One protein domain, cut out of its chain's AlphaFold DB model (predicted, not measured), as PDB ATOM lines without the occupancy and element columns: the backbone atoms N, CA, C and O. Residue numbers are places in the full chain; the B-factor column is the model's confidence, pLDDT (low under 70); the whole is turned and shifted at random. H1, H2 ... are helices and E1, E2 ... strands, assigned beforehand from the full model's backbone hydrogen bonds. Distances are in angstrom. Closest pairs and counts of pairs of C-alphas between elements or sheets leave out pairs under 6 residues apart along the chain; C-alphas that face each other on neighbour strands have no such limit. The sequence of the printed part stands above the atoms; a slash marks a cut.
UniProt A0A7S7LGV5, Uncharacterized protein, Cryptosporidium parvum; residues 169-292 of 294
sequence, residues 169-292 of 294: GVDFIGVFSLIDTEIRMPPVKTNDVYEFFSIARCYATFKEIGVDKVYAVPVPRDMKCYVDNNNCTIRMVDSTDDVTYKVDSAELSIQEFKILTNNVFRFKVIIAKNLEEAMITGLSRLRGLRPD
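AT A GLANCE: This is residues 169 to 292 of the 294 residues of an uncharacterized protein of Cryptosporidium parvum (UniProt A0A7S7LGV5). Two strongly twisted sheets make a sandwich, with helix H1 packed on the face of the smaller sheet that is turned away from the larger. The larger sheet, E2 E3 E6 E7 E8 E9 E10 in order across it, is only partly face to face with the smaller, E1 E4 E5 E11, and reaches beyond it at E2 and E10; residues 287 to 292 stick out as a tail. The printed part has 124 residues, with eleven named strands in order along the chain and then one named helix; both sheets are antiparallel, and the class is mostly strand. It is compact, with a radius of gyration of the C-alphas of 13.5 A and spans of 37 by 35 by 29 A.

HOW THE PARTS SIT: In the larger sheet, E6 (residues 224 to 228), E7 (233 to 237), E8 (242 to 246), E9 (251 to 254) and E10 (257 to 260) form a meander, each strand the antiparallel neighbour of the one before. N 226 and O 235 of the hairpin E6 and E7 are within hydrogen-bond range at 2.8 A, as are N 254 and O 257 of the hairpin E9 and E10. E3 (193 to 197) is antiparallel to E6, with N 194 and O 227 at 2.8 A, and edge strand E2 (188 to 190) forms a hairpin with E3, with N 189 and O 193 at 2.8 A. In the smaller sheet, E4 (202 to 208) is antiparallel to edge strand E1 (170 to 177), with N 171 and O 207 at 2.8 A. E4 and E5 (214 to 219) form a hairpin, with N 206 and O 215 at 2.8 A; E5 and edge strand E11 (270 to 272) have N 216 and O 270 at 2.8 A. Across the sandwich, the closest C-alphas of E5 and E7 are those of Val 219 and Met 236, 7.4 A apart. H1 (275 to 287) is on the smaller sheet; its closest C-alphas to E11 are those of Ala 278 and Ala 272, 5.3 A. Every O i to N i+4 pair in H1 is within hydrogen-bond range.

IN THESE COORDINATES: E1 begins at C-alpha 170 (-4.186, 49.578, -43.576), bends by 56 degrees at residue 173 and is 20.0 A long. E4 is 19.7 A, E5 15.6 A and H1 18.8 A long; H1 ends at C-alpha 287 (16.930, 30.522, -49.574).

THE WHOLE: The C-alphas farthest apart, those of Asn 191 and Arg 290, are 40.7 A apart. The printed part has no cut and no long link. Mean pLDDT of the printed part is 78.8; residues under 70 include 254 to 263 and 284 to 292.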
ATOM      1  N   GLY A 169      -4.940  54.417 -42.703       69.75
ATOM      2  CA  GLY A 169      -5.397  53.037 -42.530       69.75
ATOM      3  C   GLY A 169      -4.764  51.982 -43.445       69.75
ATOM      4  O   GLY A 169      -4.546  52.169 -44.642       69.75
ATOM      5  N   VAL A 170      -4.497  50.817 -42.858       83.44
ATOM      6  CA  VAL A 170      -4.186  49.578 -43.576       83.44
ATOM      7  C   VAL A 170      -5.237  48.531 -43.221       83.44
ATOM      8  O   VAL A 170      -5.595  48.388 -42.057       83.44
ATOM      9  N   ASP A 171      -5.699  47.772 -44.208       88.94
ATOM     10  CA  ASP A 171      -6.652  46.685 -44.006       88.94
ATOM     11  C   ASP A 171      -5.937  45.340 -43.944       88.94
ATOM     12  O   ASP A 171      -5.143  44.987 -44.814       88.94
ATOM     13  N   PHE A 172      -6.247  44.551 -42.930       91.31
ATOM     14  CA  PHE A 172      -5.813  43.176 -42.800       91.31
ATOM     15  C   PHE A 172      -6.490  42.305 -43.862       91.31
ATOM     16  O   PHE A 172      -7.712  42.166 -43.900       91.31
ATOM     17  N   ILE A 173      -5.673  41.685 -44.713       91.00
ATOM     18  CA  ILE A 173      -6.131  40.859 -45.842       91.00
ATOM     19  C   ILE A 173      -5.866  39.365 -45.635       91.00
ATOM     20  O   ILE A 173      -6.213  38.553 -46.492       91.00
ATOM     21  N   GLY A 174      -5.273  38.995 -44.497       91.81
ATOM     22  CA  GLY A 174      -5.153  37.616 -44.039       91.81
ATOM     23  C   GLY A 174      -3.737  37.214 -43.658       91.81
ATOM     24  O   GLY A 174      -2.852  38.044 -43.443       91.81
ATOM     25  N   VAL A 175      -3.527  35.909 -43.542       92.06
ATOM     26  CA  VAL A 175      -2.261  35.302 -43.124       92.06
ATOM     27  C   VAL A 175      -1.794  34.342 -44.204       92.06
ATOM     28  O   VAL A 175      -2.600  33.565 -44.709       92.06
ATOM     29  N   PHE A 176      -0.502  34.344 -44.521       88.88
ATOM     30  CA  PHE A 176       0.115  33.277 -45.312       88.88
ATOM     31  C   PHE A 176       1.351  32.728 -44.600       88.88
ATOM     32  O   PHE A 176       1.957  33.393 -43.756       88.88
ATOM     33  N   SER A 177       1.757  31.516 -44.963       84.81
ATOM     34  CA  SER A 177       3.069  30.983 -44.611       84.81
ATOM     35  C   SER A 177       3.904  30.819 -45.871       84.81
ATOM     36  O   SER A 177       3.407  30.529 -46.950       84.81
ATOM     37  N   LEU A 178       5.218  30.952 -45.758       78.75
ATOM     38  CA  LEU A 178       6.099  30.606 -46.875       78.75
ATOM     39  C   LEU A 178       6.172  29.089 -47.144       78.75
ATOM     40  O   LEU A 178       6.845  28.671 -48.083       78.75
ATOM     41  N   ILE A 179       5.524  28.273 -46.307       78.69
ATOM     42  CA  ILE A 179       5.351  26.823 -46.488       78.69
ATOM     43  C   ILE A 179       3.991  26.516 -47.132       78.69
ATOM     44  O   ILE A 179       3.900  25.612 -47.956       78.69
ATOM     45  N   ASP A 180       2.962  27.286 -46.778       77.19
ATOM     46  CA  ASP A 180       1.616  27.238 -47.353       77.19
ATOM     47  C   ASP A 180       1.249  28.653 -47.813       77.19
ATOM     48  O   ASP A 180       0.833  29.498 -47.014       77.19
ATOM     49  N   THR A 181       1.513  28.926 -49.095       69.25
ATOM     50  CA  THR A 181       1.438  30.272 -49.681       69.25
ATOM     51  C   THR A 181       0.011  30.731 -49.955       69.25
ATOM     52  O   THR A 181      -0.180  31.817 -50.491       69.25
ATOM     53  N   GLU A 182      -1.005  29.939 -49.620       78.62
ATOM     54  CA  GLU A 182      -2.381  30.420 -49.665       78.62
ATOM     55  C   GLU A 182      -2.619  31.442 -48.550       78.62
ATOM     56  O   GLU A 182      -2.379  31.168 -47.371       78.62
ATOM     57  N   ILE A 183      -3.145  32.619 -48.908       79.06
ATOM     58  CA  ILE A 183      -3.695  33.524 -47.900       79.06
ATOM     59  C   ILE A 183      -4.961  32.910 -47.327       79.06
ATOM     60  O   ILE A 183      -5.878  32.530 -48.056       79.06
ATOM     61  N   ARG A 184      -5.049  32.920 -46.000       86.12
ATOM     62  CA  ARG A 184      -6.259  32.568 -45.270       86.12
ATOM     63  C   ARG A 184      -6.642  33.693 -44.334       86.12
ATOM     64  O   ARG A 184      -5.814  34.183 -43.566       86.12
ATOM     65  N   MET A 185      -7.913  34.075 -44.380       88.56
ATOM     66  CA  MET A 185      -8.496  34.925 -43.351       88.56
ATOM     67  C   MET A 185      -8.742  34.077 -42.100       88.56
ATOM     68  O   MET A 185      -9.459  33.074 -42.183       88.56
ATOM     69  N   PRO A 186      -8.148  34.431 -40.949       87.50
ATOM     70  CA  PRO A 186      -8.470  33.788 -39.687       87.50
ATOM     71  C   PRO A 186      -9.935  34.007 -39.285       87.50
ATOM     72  O   PRO A 186     -10.585  34.929 -39.785       87.50
ATOM     73  N   PRO A 187     -10.464  33.205 -38.350       80.94
ATOM     74  CA  PRO A 187     -11.779  33.461 -37.781       80.94
ATOM     75  C   PRO A 187     -11.817  34.808 -37.044       80.94
ATOM     76  O   PRO A 187     -10.892  35.172 -36.310       80.94
ATOM     77  N   VAL A 188     -12.929  35.527 -37.214       85.12
ATOM     78  CA  VAL A 188     -13.226  36.743 -36.448       85.12
ATOM     79  C   VAL A 188     -13.583  36.347 -35.021       85.12
ATOM     80  O   VAL A 188     -14.448  35.499 -34.797       85.12
ATOM     81  N   LYS A 189     -12.933  36.983 -34.051       78.50
ATOM     82  CA  LYS A 189     -13.212  36.822 -32.629       78.50
ATOM     83  C   LYS A 189     -14.309  37.782 -32.176       78.50
ATOM     84  O   LYS A 189     -15.325  37.334 -31.658       78.50
ATOM     85  N   THR A 190     -14.104  39.086 -32.378       82.44
ATOM     86  CA  THR A 190     -15.020  40.178 -31.982       82.44
ATOM     87  C   THR A 190     -14.622  41.478 -32.679       82.44
ATOM     88  O   THR A 190     -13.432  41.756 -32.700       82.44
ATOM     89  N   ASN A 191     -15.566  42.309 -33.139       80.69
ATOM     90  CA  ASN A 191     -15.304  43.684 -33.619       80.69
ATOM     91  C   ASN A 191     -14.070  43.816 -34.547       80.69
ATOM     92  O   ASN A 191     -13.179  44.612 -34.266       80.69
ATOM     93  N   ASP A 192     -13.986  42.991 -35.596       83.62
ATOM     94  CA  ASP A 192     -12.845  42.921 -36.536       83.62
ATOM     95  C   ASP A 192     -11.475  42.628 -35.902       83.62
ATOM     96  O   ASP A 192     -10.419  42.922 -36.468       83.62
ATOM     97  N   VAL A 193     -11.491  41.985 -34.737       89.50
ATOM     98  CA  VAL A 193     -10.326  41.329 -34.157       89.50
ATOM     99  C   VAL A 193     -10.283  39.885 -34.640       89.50
ATOM    100  O   VAL A 193     -11.187  39.100 -34.347       89.50
ATOM    101  N   TYR A 194      -9.217  39.524 -35.341       92.81
ATOM    102  CA  TYR A 194      -8.957  38.186 -35.866       92.81
ATOM    103  C   TYR A 194      -8.009  37.428 -34.939       92.81
ATOM    104  O   TYR A 194      -7.034  37.999 -34.452       92.81
ATOM    105  N   GLU A 195      -8.265  36.141 -34.700       93.75
ATOM    106  CA  GLU A 195      -7.414  35.292 -33.854       93.75
ATOM    107  C   GLU A 195      -6.813  34.145 -34.669       93.75
ATOM    108  O   GLU A 195      -7.531  33.417 -35.354       93.75
ATOM    109  N   PHE A 196      -5.496  33.947 -34.567       92.69
ATOM    110  CA  PHE A 196      -4.828  32.782 -35.148       92.69
ATOM    111  C   PHE A 196      -3.639  32.311 -34.313       92.69
ATOM    112  O   PHE A 196      -3.095  33.045 -33.487       92.69
ATOM    113  N   PHE A 197      -3.230  31.067 -34.550       90.50
ATOM    114  CA  PHE A 197      -1.996  30.509 -34.015       90.50
ATOM    115  C   PHE A 197      -0.971  30.417 -35.142       90.50
ATOM    116  O   PHE A 197      -1.268  29.874 -36.210       90.50
ATOM    117  N   SER A 198       0.206  30.999 -34.943       87.06
ATOM    118  CA  SER A 198       1.211  31.088 -35.993       87.06
ATOM    119  C   SER A 198       1.931  29.759 -36.205       87.06
ATOM    120  O   SER A 198       2.357  29.073 -35.277       87.06
ATOM    121  N   ILE A 199       2.104  29.417 -37.476       84.25
ATOM    122  CA  ILE A 199       2.923  28.287 -37.914       84.25
ATOM    123  C   ILE A 199       4.311  28.779 -38.340       84.25
ATOM    124  O   ILE A 199       4.616  29.971 -38.280       84.25
ATOM    125  N   ALA A 200       5.187  27.872 -38.767       80.62
ATOM    126  CA  ALA A 200       6.514  28.264 -39.223       80.62
ATOM    127  C   ALA A 200       6.428  29.236 -40.420       80.62
ATOM    128  O   ALA A 200       5.646  29.027 -41.350       80.62
ATOM    129  N   ARG A 201       7.272  30.282 -40.395       79.25
ATOM    130  CA  ARG A 201       7.450  31.266 -41.486       79.25
ATOM    131  C   ARG A 201       6.147  31.975 -41.878       79.25
ATOM    132  O   ARG A 201       5.854  32.140 -43.063       79.25
ATOM    133  N   CYS A 202       5.371  32.329 -40.863       88.44
ATOM    134  CA  CYS A 202       4.061  32.950 -40.966       88.44
ATOM    135  C   CYS A 202       4.172  34.476 -41.103       88.44
ATOM    136  O   CYS A 202       5.019  35.100 -40.460       88.44
ATOM    137  N   TYR A 203       3.301  35.066 -41.919       91.06
ATOM    138  CA  TYR A 203       3.175  36.507 -42.101       91.06
ATOM    139  C   TYR A 203       1.713  36.924 -41.980       91.06
ATOM    140  O   TYR A 203       0.850  36.373 -42.665       91.06
ATOM    141  N   ALA A 204       1.450  37.934 -41.156       92.94
ATOM    142  CA  ALA A 204       0.195  38.671 -41.180       92.94
ATOM    143  C   ALA A 204       0.286  39.767 -42.244       92.94
ATOM    144  O   ALA A 204       1.249  40.533 -42.269       92.94
ATOM    145  N   THR A 205      -0.696  39.823 -43.139       92.88
ATOM    146  CA  THR A 205      -0.665  40.706 -44.306       92.88
ATOM    147  C   THR A 205      -1.706  41.797 -44.240       92.88
ATOM    148  O   THR A 205      -2.872  41.548 -43.944       92.88
ATOM    149  N   PHE A 206      -1.264  43.001 -44.573       91.69
ATOM    150  CA  PHE A 206      -2.069  44.206 -44.589       91.69
ATOM    151  C   PHE A 206      -1.916  44.896 -45.941       91.69
ATOM    152  O   PHE A 206      -0.842  44.849 -46.543       91.69
ATOM    153  N   LYS A 207      -2.978  45.532 -46.421       90.25
ATOM    154  CA  LYS A 207      -3.004  46.317 -47.650       90.25
ATOM    155  C   LYS A 207      -3.282  47.775 -47.313       90.25
ATOM    156  O   LYS A 207      -4.185  48.065 -46.540       90.25
ATOM    157  N   GLU A 208      -2.512  48.680 -47.895       87.06
ATOM    158  CA  GLU A 208      -2.743  50.117 -47.752       87.06
ATOM    159  C   GLU A 208      -4.051  50.534 -48.431       87.06
ATOM    160  O   GLU A 208      -4.360  50.100 -49.544       87.06
ATOM    161  N   ILE A 209      -4.850  51.365 -47.762       82.69
ATOM    162  CA  ILE A 209      -6.116  51.829 -48.328       82.69
ATOM    163  C   ILE A 209      -5.823  52.831 -49.452       82.69
ATOM    164  O   ILE A 209      -5.047  53.769 -49.304       82.69
ATOM    165  N   GLY A 210      -6.447  52.625 -50.616       78.12
ATOM    166  CA  GLY A 210      -6.281  53.508 -51.778       78.12
ATOM    167  C   GLY A 210      -4.959  53.347 -52.539       78.12
ATOM    168  O   GLY A 210      -4.781  54.003 -53.566       78.12
ATOM    169  N   VAL A 211      -4.068  52.451 -52.097       78.31
ATOM    170  CA  VAL A 211      -2.790  52.151 -52.758       78.31
ATOM    171  C   VAL A 211      -2.621  50.638 -52.895       78.31
ATOM    172  O   VAL A 211      -2.907  49.865 -51.985       78.31
ATOM    173  N   ASP A 212      -2.106  50.175 -54.032       79.19
ATOM    174  CA  ASP A 212      -1.620  48.799 -54.148       79.19
ATOM    175  C   ASP A 212      -0.238  48.697 -53.483       79.19
ATOM    176  O   ASP A 212       0.795  48.633 -54.145       79.19
ATOM    177  N   LYS A 213      -0.206  48.762 -52.150       85.50
ATOM    178  CA  LYS A 213       0.970  48.451 -51.331       85.50
ATOM    179  C   LYS A 213       0.564  47.445 -50.258       85.50
ATOM    180  O   LYS A 213      -0.509  47.545 -49.668       85.50
ATOM    181  N   VAL A 214       1.414  46.448 -50.038       88.75
ATOM    182  CA  VAL A 214       1.209  45.357 -49.082       88.75
ATOM    183  C   VAL A 214       2.328  45.354 -48.050       88.75
ATOM    184  O   VAL A 214       3.509  45.430 -48.392       88.75
ATOM    185  N   TYR A 215       1.931  45.195 -46.791       88.88
ATOM    186  CA  TYR A 215       2.792  45.026 -45.631       88.88
ATOM    187  C   TYR A 215       2.639  43.596 -45.112       88.88
ATOM    188  O   TYR A 215       1.564  43.193 -44.676       88.88
ATOM    189  N   ALA A 216       3.713  42.814 -45.153       89.88
ATOM    190  CA  ALA A 216       3.776  41.463 -44.607       89.88
ATOM    191  C   ALA A 216       4.586  41.492 -43.307       89.88
ATOM    192  O   ALA A 216       5.820  41.548 -43.321       89.88
ATOM    193  N   VAL A 217       3.878  41.467 -42.178       90.12
ATOM    194  CA  VAL A 217       4.458  41.471 -40.835       90.12
ATOM    195  C   VAL A 217       4.827  40.039 -40.446       90.12
ATOM    196  O   VAL A 217       3.939  39.185 -40.389       90.12
ATOM    197  N   PRO A 218       6.111  39.743 -40.193       86.94
ATOM    198  CA  PRO A 218       6.541  38.409 -39.807       86.94
ATOM    199  C   PRO A 218       6.056  38.080 -38.397       86.94
ATOM    200  O   PRO A 218       6.150  38.903 -37.486       86.94
ATOM    201  N   VAL A 219       5.580  36.852 -38.221       86.81
ATOM    202  CA  VAL A 219       5.081  36.346 -36.945       86.81
ATOM    203  C   VAL A 219       5.921  35.136 -36.536       86.81
ATOM    204  O   VAL A 219       6.013  34.177 -37.315       86.81
ATOM    205  N   PRO A 220       6.549  35.142 -35.344       79.69
ATOM    206  CA  PRO A 220       7.297  33.987 -34.854       79.69
ATOM    207  C   PRO A 220       6.411  32.750 -34.773       79.69
ATOM    208  O   PRO A 220       5.205  32.858 -34.572       79.69
ATOM    209  N   ARG A 221       7.009  31.569 -34.933       82.56
ATOM    210  CA  ARG A 221       6.308  30.284 -34.840       82.56
ATOM    211  C   ARG A 221       5.736  30.075 -33.429       82.56
ATOM    212  O   ARG A 221       6.346  30.504 -32.458       82.56
ATOM    213  N   ASP A 222       4.622  29.352 -33.341       83.81
ATOM    214  CA  ASP A 222       4.019  28.878 -32.092       83.81
ATOM    215  C   ASP A 222       3.552  30.018 -31.158       83.81
ATOM    216  O   ASP A 222       3.492  29.864 -29.937       83.81
ATOM    217  N   MET A 223       3.176  31.159 -31.744       85.50
ATOM    218  CA  MET A 223       2.619  32.320 -31.051       85.50
ATOM    219  C   MET A 223       1.117  32.445 -31.277       85.50
ATOM    220  O   MET A 223       0.588  32.266 -32.378       85.50
ATOM    221  N   LYS A 224       0.416  32.843 -30.219       91.31
ATOM    222  CA  LYS A 224      -0.989  33.216 -30.297       91.31
ATOM    223  C   LYS A 224      -1.104  34.676 -30.719       91.31
ATOM    224  O   LYS A 224      -0.554  35.554 -30.064       91.31
ATOM    225  N   CYS A 225      -1.839  34.937 -31.792       92.69
ATOM    226  CA  CYS A 225      -1.884  36.252 -32.417       92.69
ATOM    227  C   CYS A 225      -3.302  36.814 -32.465       92.69
ATOM    228  O   CYS A 225      -4.269  36.081 -32.693       92.69
ATOM    229  N   TYR A 226      -3.397  38.129 -32.289       94.00
ATOM    230  CA  TYR A 226      -4.621  38.906 -32.404       94.00
ATOM    231  C   TYR A 226      -4.372  40.076 -33.346       94.00
ATOM    232  O   TYR A 226      -3.490  40.889 -33.082       94.00
ATOM    233  N   VAL A 227      -5.129  40.163 -34.433       93.94
ATOM    234  CA  VAL A 227      -5.054  41.293 -35.363       93.94
ATOM    235  C   VAL A 227      -6.291  42.139 -35.176       93.94
ATOM    236  O   VAL A 227      -7.385  41.662 -35.450       93.94
ATOM    237  N   ASP A 228      -6.120  43.365 -34.701       91.31
ATOM    238  CA  ASP A 228      -7.185  44.357 -34.615       91.31
ATOM    239  C   ASP A 228      -7.115  45.237 -35.863       91.31
ATOM    240  O   ASP A 228      -6.209  46.069 -35.995       91.31
ATOM    241  N   ASN A 229      -8.049  45.009 -36.791       87.50
ATOM    242  CA  ASN A 229      -8.077  45.725 -38.062       87.50
ATOM    243  C   ASN A 229      -8.337  47.223 -37.870       87.50
ATOM    244  O   ASN A 229      -7.688  48.051 -38.500       87.50
ATOM    245  N   ASN A 230      -9.228  47.576 -36.941       85.75
ATOM    246  CA  ASN A 230      -9.616  48.965 -36.688       85.75
ATOM    247  C   ASN A 230      -8.442  49.798 -36.173       85.75
ATOM    248  O   ASN A 230      -8.306  50.969 -36.516       85.75
ATOM    249  N   ASN A 231      -7.584  49.184 -35.358       86.56
ATOM    250  CA  ASN A 231      -6.394  49.835 -34.821       86.56
ATOM    251  C   ASN A 231      -5.129  49.594 -35.659       86.56
ATOM    252  O   ASN A 231      -4.069  50.095 -35.282       86.56
ATOM    253  N   CYS A 232      -5.216  48.838 -36.762       87.88
ATOM    254  CA  CYS A 232      -4.074  48.458 -37.602       87.88
ATOM    255  C   CYS A 232      -2.945  47.782 -36.800       87.88
ATOM    256  O   CYS A 232      -1.759  48.030 -37.033       87.88
ATOM    257  N   THR A 233      -3.300  46.951 -35.816       91.06
ATOM    258  CA  THR A 233      -2.326  46.334 -34.900       91.06
ATOM    259  C   THR A 233      -2.348  44.820 -34.959       91.06
ATOM    260  O   THR A 233      -3.398  44.197 -35.098       91.06
ATOM    261  N   ILE A 234      -1.179  44.215 -34.774       92.06
ATOM    262  CA  ILE A 234      -1.027  42.795 -34.487       92.06
ATOM    263  C   ILE A 234      -0.359  42.609 -33.129       92.06
ATOM    264  O   ILE A 234       0.782  43.014 -32.918       92.06
ATOM    265  N   ARG A 235      -1.068  41.959 -32.209       92.31
ATOM    266  CA  ARG A 235      -0.560  41.536 -30.907       92.31
ATOM    267  C   ARG A 235      -0.166  40.065 -30.962       92.31
ATOM    268  O   ARG A 235      -1.001  39.209 -31.241       92.31
ATOM    269  N   MET A 236       1.097  39.779 -30.681       89.81
ATOM    270  CA  MET A 236       1.712  38.457 -30.660       89.81
ATOM    271  C   MET A 236       2.025  38.095 -29.213       89.81
ATOM    272  O   MET A 236       2.739  38.826 -28.524       89.81
ATOM    273  N   VAL A 237       1.451  36.988 -28.755       84.19
ATOM    274  CA  VAL A 237       1.498  36.553 -27.363       84.19
ATOM    275  C   VAL A 237       1.982  35.113 -27.293       84.19
ATOM    276  O   VAL A 237       1.442  34.230 -27.964       84.19
ATOM    277  N   ASP A 238       2.945  34.854 -26.419       76.12
ATOM    278  CA  ASP A 238       3.245  33.507 -25.945       76.12
ATOM    279  C   ASP A 238       3.242  33.457 -24.407       76.12
ATOM    280  O   ASP A 238       2.750  34.364 -23.736       76.12
ATOM    281  N   SER A 239       3.730  32.363 -23.817       64.88
ATOM    282  CA  SER A 239       3.792  32.219 -22.352       64.88
ATOM    283  C   SER A 239       4.714  33.228 -21.643       64.88
ATOM    284  O   SER A 239       4.709  33.307 -20.414       64.88
ATOM    285  N   THR A 240       5.524  33.968 -22.395       57.00
ATOM    286  CA  THR A 240       6.628  34.806 -21.921       57.00
ATOM    287  C   THR A 240       6.693  36.199 -22.554       57.00
ATOM    288  O   THR A 240       7.219  37.103 -21.905       57.00
ATOM    289  N   ASP A 241       6.134  36.389 -23.749       63.56
ATOM    290  CA  ASP A 241       6.214  37.599 -24.559       63.56
ATOM    291  C   ASP A 241       4.819  38.150 -24.885       63.56
ATOM    292  O   ASP A 241       3.886  37.410 -25.198       63.56
ATOM    293  N   ASP A 242       4.693  39.477 -24.826       77.06
ATOM    294  CA  ASP A 242       3.512  40.227 -25.254       77.06
ATOM    295  C   ASP A 242       3.981  41.447 -26.047       77.06
ATOM    296  O   ASP A 242       4.502  42.422 -25.490       77.06
ATOM    297  N   VAL A 243       3.875  41.339 -27.368       79.44
ATOM    298  CA  VAL A 243       4.409  42.316 -28.315       79.44
ATOM    299  C   VAL A 243       3.302  42.745 -29.254       79.44
ATOM    300  O   VAL A 243       2.650  41.918 -29.879       79.44
ATOM    301  N   THR A 244       3.093  44.050 -29.376       87.69
ATOM    302  CA  THR A 244       2.100  44.630 -30.280       87.69
ATOM    303  C   THR A 244       2.807  45.431 -31.353       87.69
ATOM    304  O   THR A 244       3.593  46.307 -31.037       87.69
ATOM    305  N   TYR A 245       2.536  45.161 -32.621       86.69
ATOM    306  CA  TYR A 245       3.054  45.941 -33.736       86.69
ATOM    307  C   TYR A 245       1.917  46.688 -34.423       86.69
ATOM    308  O   TYR A 245       0.947  46.070 -34.857       86.69
ATOM    309  N   LYS A 246       2.036  48.009 -34.512       87.00
ATOM    310  CA  LYS A 246       1.125  48.904 -35.215       87.00
ATOM    311  C   LYS A 246       1.683  49.182 -36.609       87.00
ATOM    312  O   LYS A 246       2.782  49.716 -36.748       87.00
ATOM    313  N   VAL A 247       0.957  48.749 -37.632       86.12
ATOM    314  CA  VAL A 247       1.482  48.574 -38.992       86.12
ATOM    315  C   VAL A 247       1.591  49.897 -39.752       86.12
ATOM    316  O   VAL A 247       2.622  50.153 -40.364       86.12
ATOM    317  N   ASP A 248       0.570  50.748 -39.673       81.06
ATOM    318  CA  ASP A 248       0.471  52.067 -40.324       81.06
ATOM    319  C   ASP A 248       1.553  53.053 -39.847       81.06
ATOM    320  O   ASP A 248       2.178  53.773 -40.635       81.06
ATOM    321  N   SER A 249       1.830  53.052 -38.542       72.81
ATOM    322  CA  SER A 249       2.884  53.881 -37.951       72.81
ATOM    323  C   SER A 249       4.230  53.168 -37.832       72.81
ATOM    324  O   SER A 249       5.183  53.784 -37.358       72.81
ATOM    325  N   ALA A 250       4.304  51.887 -38.216       74.56
ATOM    326  CA  ALA A 250       5.455  51.017 -37.993       74.56
ATOM    327  C   ALA A 250       6.002  51.138 -36.552       74.56
ATOM    328  O   ALA A 250       7.189  51.354 -36.317       74.56
ATOM    329  N   GLU A 251       5.097  51.043 -35.571       76.56
ATOM    330  CA  GLU A 251       5.400  51.156 -34.140       76.56
ATOM    331  C   GLU A 251       5.319  49.782 -33.459       76.56
ATOM    332  O   GLU A 251       4.255  49.179 -33.363       76.56
ATOM    333  N   LEU A 252       6.437  49.289 -32.936       72.56
ATOM    334  CA  LEU A 252       6.520  48.088 -32.113       72.56
ATOM    335  C   LEU A 252       6.436  48.458 -30.631       72.56
ATOM    336  O   LEU A 252       7.331  49.103 -30.091       72.56
ATOM    337  N   SER A 253       5.380  48.009 -29.971       70.25
ATOM    338  CA  SER A 253       5.171  48.109 -28.533       70.25
ATOM    339  C   SER A 253       5.505  46.793 -27.826       70.25
ATOM    340  O   SER A 253       5.047  45.726 -28.232       70.25
ATOM    341  N   ILE A 254       6.279  46.853 -26.746       64.50
ATOM    342  CA  ILE A 254       6.676  45.701 -25.927       64.50
ATOM    343  C   ILE A 254       6.442  46.086 -24.471       64.50
ATOM    344  O   ILE A 254       7.210  46.868 -23.912       64.50
ATOM    345  N   GLN A 255       5.394  45.546 -23.849       63.12
ATOM    346  CA  GLN A 255       4.934  46.024 -22.538       63.12
ATOM    347  C   GLN A 255       4.730  47.559 -22.557       63.12
ATOM    348  O   GLN A 255       3.944  48.055 -23.358       63.12
ATOM    349  N   GLU A 256       5.442  48.308 -21.713       50.91
ATOM    350  CA  GLU A 256       5.359  49.776 -21.607       50.91
ATOM    351  C   GLU A 256       6.216  50.516 -22.652       50.91
ATOM    352  O   GLU A 256       6.182  51.741 -22.740       50.91
ATOM    353  N   PHE A 257       6.995  49.788 -23.453       50.69
ATOM    354  CA  PHE A 257       7.961  50.355 -24.386       50.69
ATOM    355  C   PHE A 257       7.409  50.474 -25.810       50.69
ATOM    356  O   PHE A 257       6.664  49.598 -26.234       50.69
ATOM    357  N   LYS A 258       7.820  51.504 -26.566       56.50
ATOM    358  CA  LYS A 258       7.434  51.753 -27.966       56.50
ATOM    359  C   LYS A 258       8.642  52.108 -28.837       56.50
ATOM    360  O   LYS A 258       9.470  52.924 -28.439       56.50
ATOM    361  N   ILE A 259       8.724  51.531 -30.035       59.69
ATOM    362  CA  ILE A 259       9.813  51.729 -31.006       59.69
ATOM    363  C   ILE A 259       9.221  51.975 -32.387       59.69
ATOM    364  O   ILE A 259       8.416  51.173 -32.838       59.69
ATOM    365  N   LEU A 260       9.690  52.986 -33.114       62.19
ATOM    366  CA  LEU A 260       9.443  53.075 -34.556       62.19
ATOM    367  C   LEU A 260      10.441  52.180 -35.301       62.19
ATOM    368  O   LEU A 260      11.653  52.384 -35.213       62.19
ATOM    369  N   THR A 261       9.957  51.142 -35.976       65.31
ATOM    370  CA  THR A 261      10.786  50.115 -36.614       65.31
ATOM    371  C   THR A 261       9.992  49.345 -37.661       65.31
ATOM    372  O   THR A 261       8.858  48.969 -37.423       65.31
ATOM    373  N   ASN A 262      10.625  48.995 -38.782       69.81
ATOM    374  CA  ASN A 262      10.078  48.040 -39.754       69.81
ATOM    375  C   ASN A 262      10.535  46.598 -39.474       69.81
ATOM    376  O   ASN A 262      10.634  45.771 -40.382       69.81
ATOM    377  N   ASN A 263      10.869  46.289 -38.220       67.25
ATOM    378  CA  ASN A 263      11.336  44.975 -37.793       67.25
ATOM    379  C   ASN A 263      10.515  44.477 -36.614       67.25
ATOM    380  O   ASN A 263      10.297  45.202 -35.647       67.25
ATOM    381  N   VAL A 264      10.146  43.206 -36.686       71.06
ATOM    382  CA  VAL A 264       9.388  42.491 -35.669       71.06
ATOM    383  C   VAL A 264      10.122  41.181 -35.392       71.06
ATOM    384  O   VAL A 264      10.369  40.404 -36.311       71.06
ATOM    385  N   PHE A 265      10.536  40.959 -34.140       62.75
ATOM    386  CA  PHE A 265      11.249  39.751 -33.692       62.75
ATOM    387  C   PHE A 265      12.385  39.273 -34.621       62.75
ATOM    388  O   PHE A 265      12.362  38.148 -35.106       62.75
ATOM    389  N   ARG A 266      13.389  40.113 -34.896       59.03
ATOM    390  CA  ARG A 266      14.505  39.823 -35.826       59.03
ATOM    391  C   ARG A 266      14.155  39.728 -37.308       59.03
ATOM    392  O   ARG A 266      15.064  39.573 -38.124       59.03
ATOM    393  N   PHE A 267      12.895  39.863 -37.687       69.25
ATOM    394  CA  PHE A 267      12.482  39.772 -39.078       69.25
ATOM    395  C   PHE A 267      11.988  41.123 -39.577       69.25
ATOM    396  O   PHE A 267      11.217  41.820 -38.921       69.25
ATOM    397  N   LYS A 268      12.441  41.499 -40.770       72.50
ATOM    398  CA  LYS A 268      12.014  42.734 -41.416       72.50
ATOM    399  C   LYS A 268      10.625  42.554 -42.023       72.50
ATOM    400  O   LYS A 268      10.433  41.627 -42.816       72.50
ATOM    401  N   VAL A 269       9.718  43.479 -41.719       80.00
ATOM    402  CA  VAL A 269       8.423  43.625 -42.392       80.00
ATOM    403  C   VAL A 269       8.665  43.765 -43.892       80.00
ATOM    404  O   VAL A 269       9.499  44.553 -44.343       80.00
ATOM    405  N   ILE A 270       7.991  42.937 -44.681       83.88
ATOM    406  CA  ILE A 270       8.092  42.990 -46.137       83.88
ATOM    407  C   ILE A 270       7.129  44.067 -46.622       83.88
ATOM    408  O   ILE A 270       5.940  43.988 -46.342       83.88
ATOM    409  N   ILE A 271       7.646  45.052 -47.350       85.12
ATOM    410  CA  ILE A 271       6.851  46.089 -48.005       85.12
ATOM    411  C   ILE A 271       6.969  45.840 -49.508       85.12
ATOM    412  O   ILE A 271       8.083  45.778 -50.027       85.12
ATOM    413  N   ALA A 272       5.843  45.639 -50.184       84.62
ATOM    414  CA  ALA A 272       5.792  45.252 -51.594       84.62
ATOM    415  C   ALA A 272       4.625  45.936 -52.317       84.62
ATOM    416  O   ALA A 272       3.675  46.380 -51.675       84.62
ATOM    417  N   LYS A 273       4.657  46.001 -53.652       84.62
ATOM    418  CA  LYS A 273       3.561  46.572 -54.460       84.62
ATOM    419  C   LYS A 273       2.339  45.663 -54.504       84.62
ATOM    420  O   LYS A 273       1.230  46.082 -54.795       84.62
ATOM    421  N   ASN A 274       2.527  44.374 -54.287       85.50
ATOM    422  CA  ASN A 274       1.427  43.434 -54.227       85.50
ATOM    423  C   ASN A 274       1.832  42.205 -53.422       85.50
ATOM    424  O   ASN A 274       2.970  42.049 -52.973       85.50
ATOM    425  N   LEU A 275       0.855  41.327 -53.238       83.81
ATOM    426  CA  LEU A 275       1.029  40.117 -52.464       83.81
ATOM    427  C   LEU A 275       2.021  39.135 -53.097       83.81
ATOM    428  O   LEU A 275       2.809  38.522 -52.381       83.81
ATOM    429  N   GLU A 276       1.991  38.987 -54.420       86.12
ATOM    430  CA  GLU A 276       2.886  38.078 -55.137       86.12
ATOM    431  C   GLU A 276       4.350  38.476 -54.911       86.12
ATOM    432  O   GLU A 276       5.180  37.648 -54.533       86.12
ATOM    433  N   GLU A 277       4.658  39.768 -55.030       85.56
ATOM    434  CA  GLU A 277       5.981  40.317 -54.741       85.56
ATOM    435  C   GLU A 277       6.367  40.127 -53.265       85.56
ATOM    436  O   GLU A 277       7.516  39.780 -52.972       85.56
ATOM    437  N   ALA A 278       5.423  40.280 -52.329       83.94
ATOM    438  CA  ALA A 278       5.679  40.015 -50.913       83.94
ATOM    439  C   ALA A 278       6.060  38.541 -50.668       83.94
ATOM    440  O   ALA A 278       7.039  38.259 -49.969       83.94
ATOM    441  N   MET A 279       5.341  37.600 -51.288       83.38
ATOM    442  CA  MET A 279       5.616  36.163 -51.198       83.38
ATOM    443  C   MET A 279       6.962  35.798 -51.830       83.38
ATOM    444  O   MET A 279       7.763  35.101 -51.203       83.38
ATOM    445  N   ILE A 280       7.259  36.308 -53.031       81.50
ATOM    446  CA  ILE A 280       8.552  36.109 -53.708       81.50
ATOM    447  C   ILE A 280       9.694  36.644 -52.837       81.50
ATOM    448  O   ILE A 280      10.702  35.960 -52.638       81.50
ATOM    449  N   THR A 281       9.522  37.836 -52.264       78.81
ATOM    450  CA  THR A 281      10.507  38.447 -51.365       78.81
ATOM    451  C   THR A 281      10.735  37.574 -50.135       78.81
ATOM    452  O   THR A 281      11.885  37.276 -49.802       78.81
ATOM    453  N   GLY A 282       9.669  37.089 -49.495       73.75
ATOM    454  CA  GLY A 282       9.775  36.169 -48.364       73.75
ATOM    455  C   GLY A 282      10.510  34.873 -48.727       73.75
ATOM    456  O   GLY A 282      11.449  34.480 -48.033       73.75
ATOM    457  N   LEU A 283      10.158  34.242 -49.853       71.19
ATOM    458  CA  LEU A 283      10.801  33.017 -50.346       71.19
ATOM    459  C   LEU A 283      12.288  33.222 -50.669       71.19
ATOM    460  O   LEU A 283      13.110  32.354 -50.363       71.19
ATOM    461  N   SER A 284      12.653  34.361 -51.261       65.06
ATOM    462  CA  SER A 284      14.049  34.687 -51.576       65.06
ATOM    463  C   SER A 284      14.912  34.782 -50.313       65.06
ATOM    464  O   SER A 284      16.028  34.262 -50.288       65.06
ATOM    465  N   ARG A 285      14.360  35.344 -49.227       63.97
ATOM    466  CA  ARG A 285      15.040  35.459 -47.931       63.97
ATOM    467  C   ARG A 285      15.244  34.101 -47.260       63.97
ATOM    468  O   ARG A 285      16.291  33.885 -46.661       63.97
ATOM    469  N   LEU A 286      14.316  33.155 -47.422       58.09
ATOM    470  CA  LEU A 286      14.470  31.789 -46.901       58.09
ATOM    471  C   LEU A 286      15.602  31.001 -47.558       58.09
ATOM    472  O   LEU A 286      16.238  30.177 -46.905       58.09
ATOM    473  N   ARG A 287      15.857  31.225 -48.852       49.72
ATOM    474  CA  ARG A 287      16.930  30.522 -49.574       49.72
ATOM    475  C   ARG A 287      18.327  30.932 -49.097       49.72
ATOM    476  O   ARG A 287      19.265  30.170 -49.306       49.72
ATOM    477  N   GLY A 288      18.448  32.088 -48.439       44.97
ATOM    478  CA  GLY A 288      19.688  32.574 -47.828       44.97
ATOM    479  C   GLY A 288      19.904  32.159 -46.365       44.97
ATOM    480  O   GLY A 288      20.978  32.428 -45.834       44.97
ATOM    481  N   LEU A 289      18.925  31.519 -45.710       41.34
ATOM    482  CA  LEU A 289      19.029  31.083 -44.311       41.34
ATOM    483  C   LEU A 289      19.658  29.684 -44.200       41.34
ATOM    484  O   LEU A 289      19.403  28.796 -45.028       41.34
ATOM    485  N   ARG A 290      20.502  29.487 -43.176       36.41
ATOM    486  CA  ARG A 290      21.192  28.210 -42.941       36.41
ATOM    487  C   ARG A 290      20.180  27.124 -42.557       36.41
ATOM    488  O   ARG A 290      19.097  27.444 -42.079       36.41
ATOM    489  N   PRO A 291      20.504  25.835 -42.764       34.69
ATOM    490  CA  PRO A 291      19.616  24.722 -42.426       34.69
ATOM    491  C   PRO A 291      19.128  24.710 -40.974       34.69
ATOM    492  O   PRO A 291      18.020  24.251 -40.733       34.69
ATOM    493  N   ASP A 292      19.914  25.251 -40.046       35.72
ATOM    494  CA  ASP A 292      19.576  25.299 -38.618       35.72
ATOM    495  C   ASP A 292      18.548  26.396 -38.272       35.72
ATOM    496  O   ASP A 292      17.968  26.378 -37.190       35.72
TER     497      ASP A 292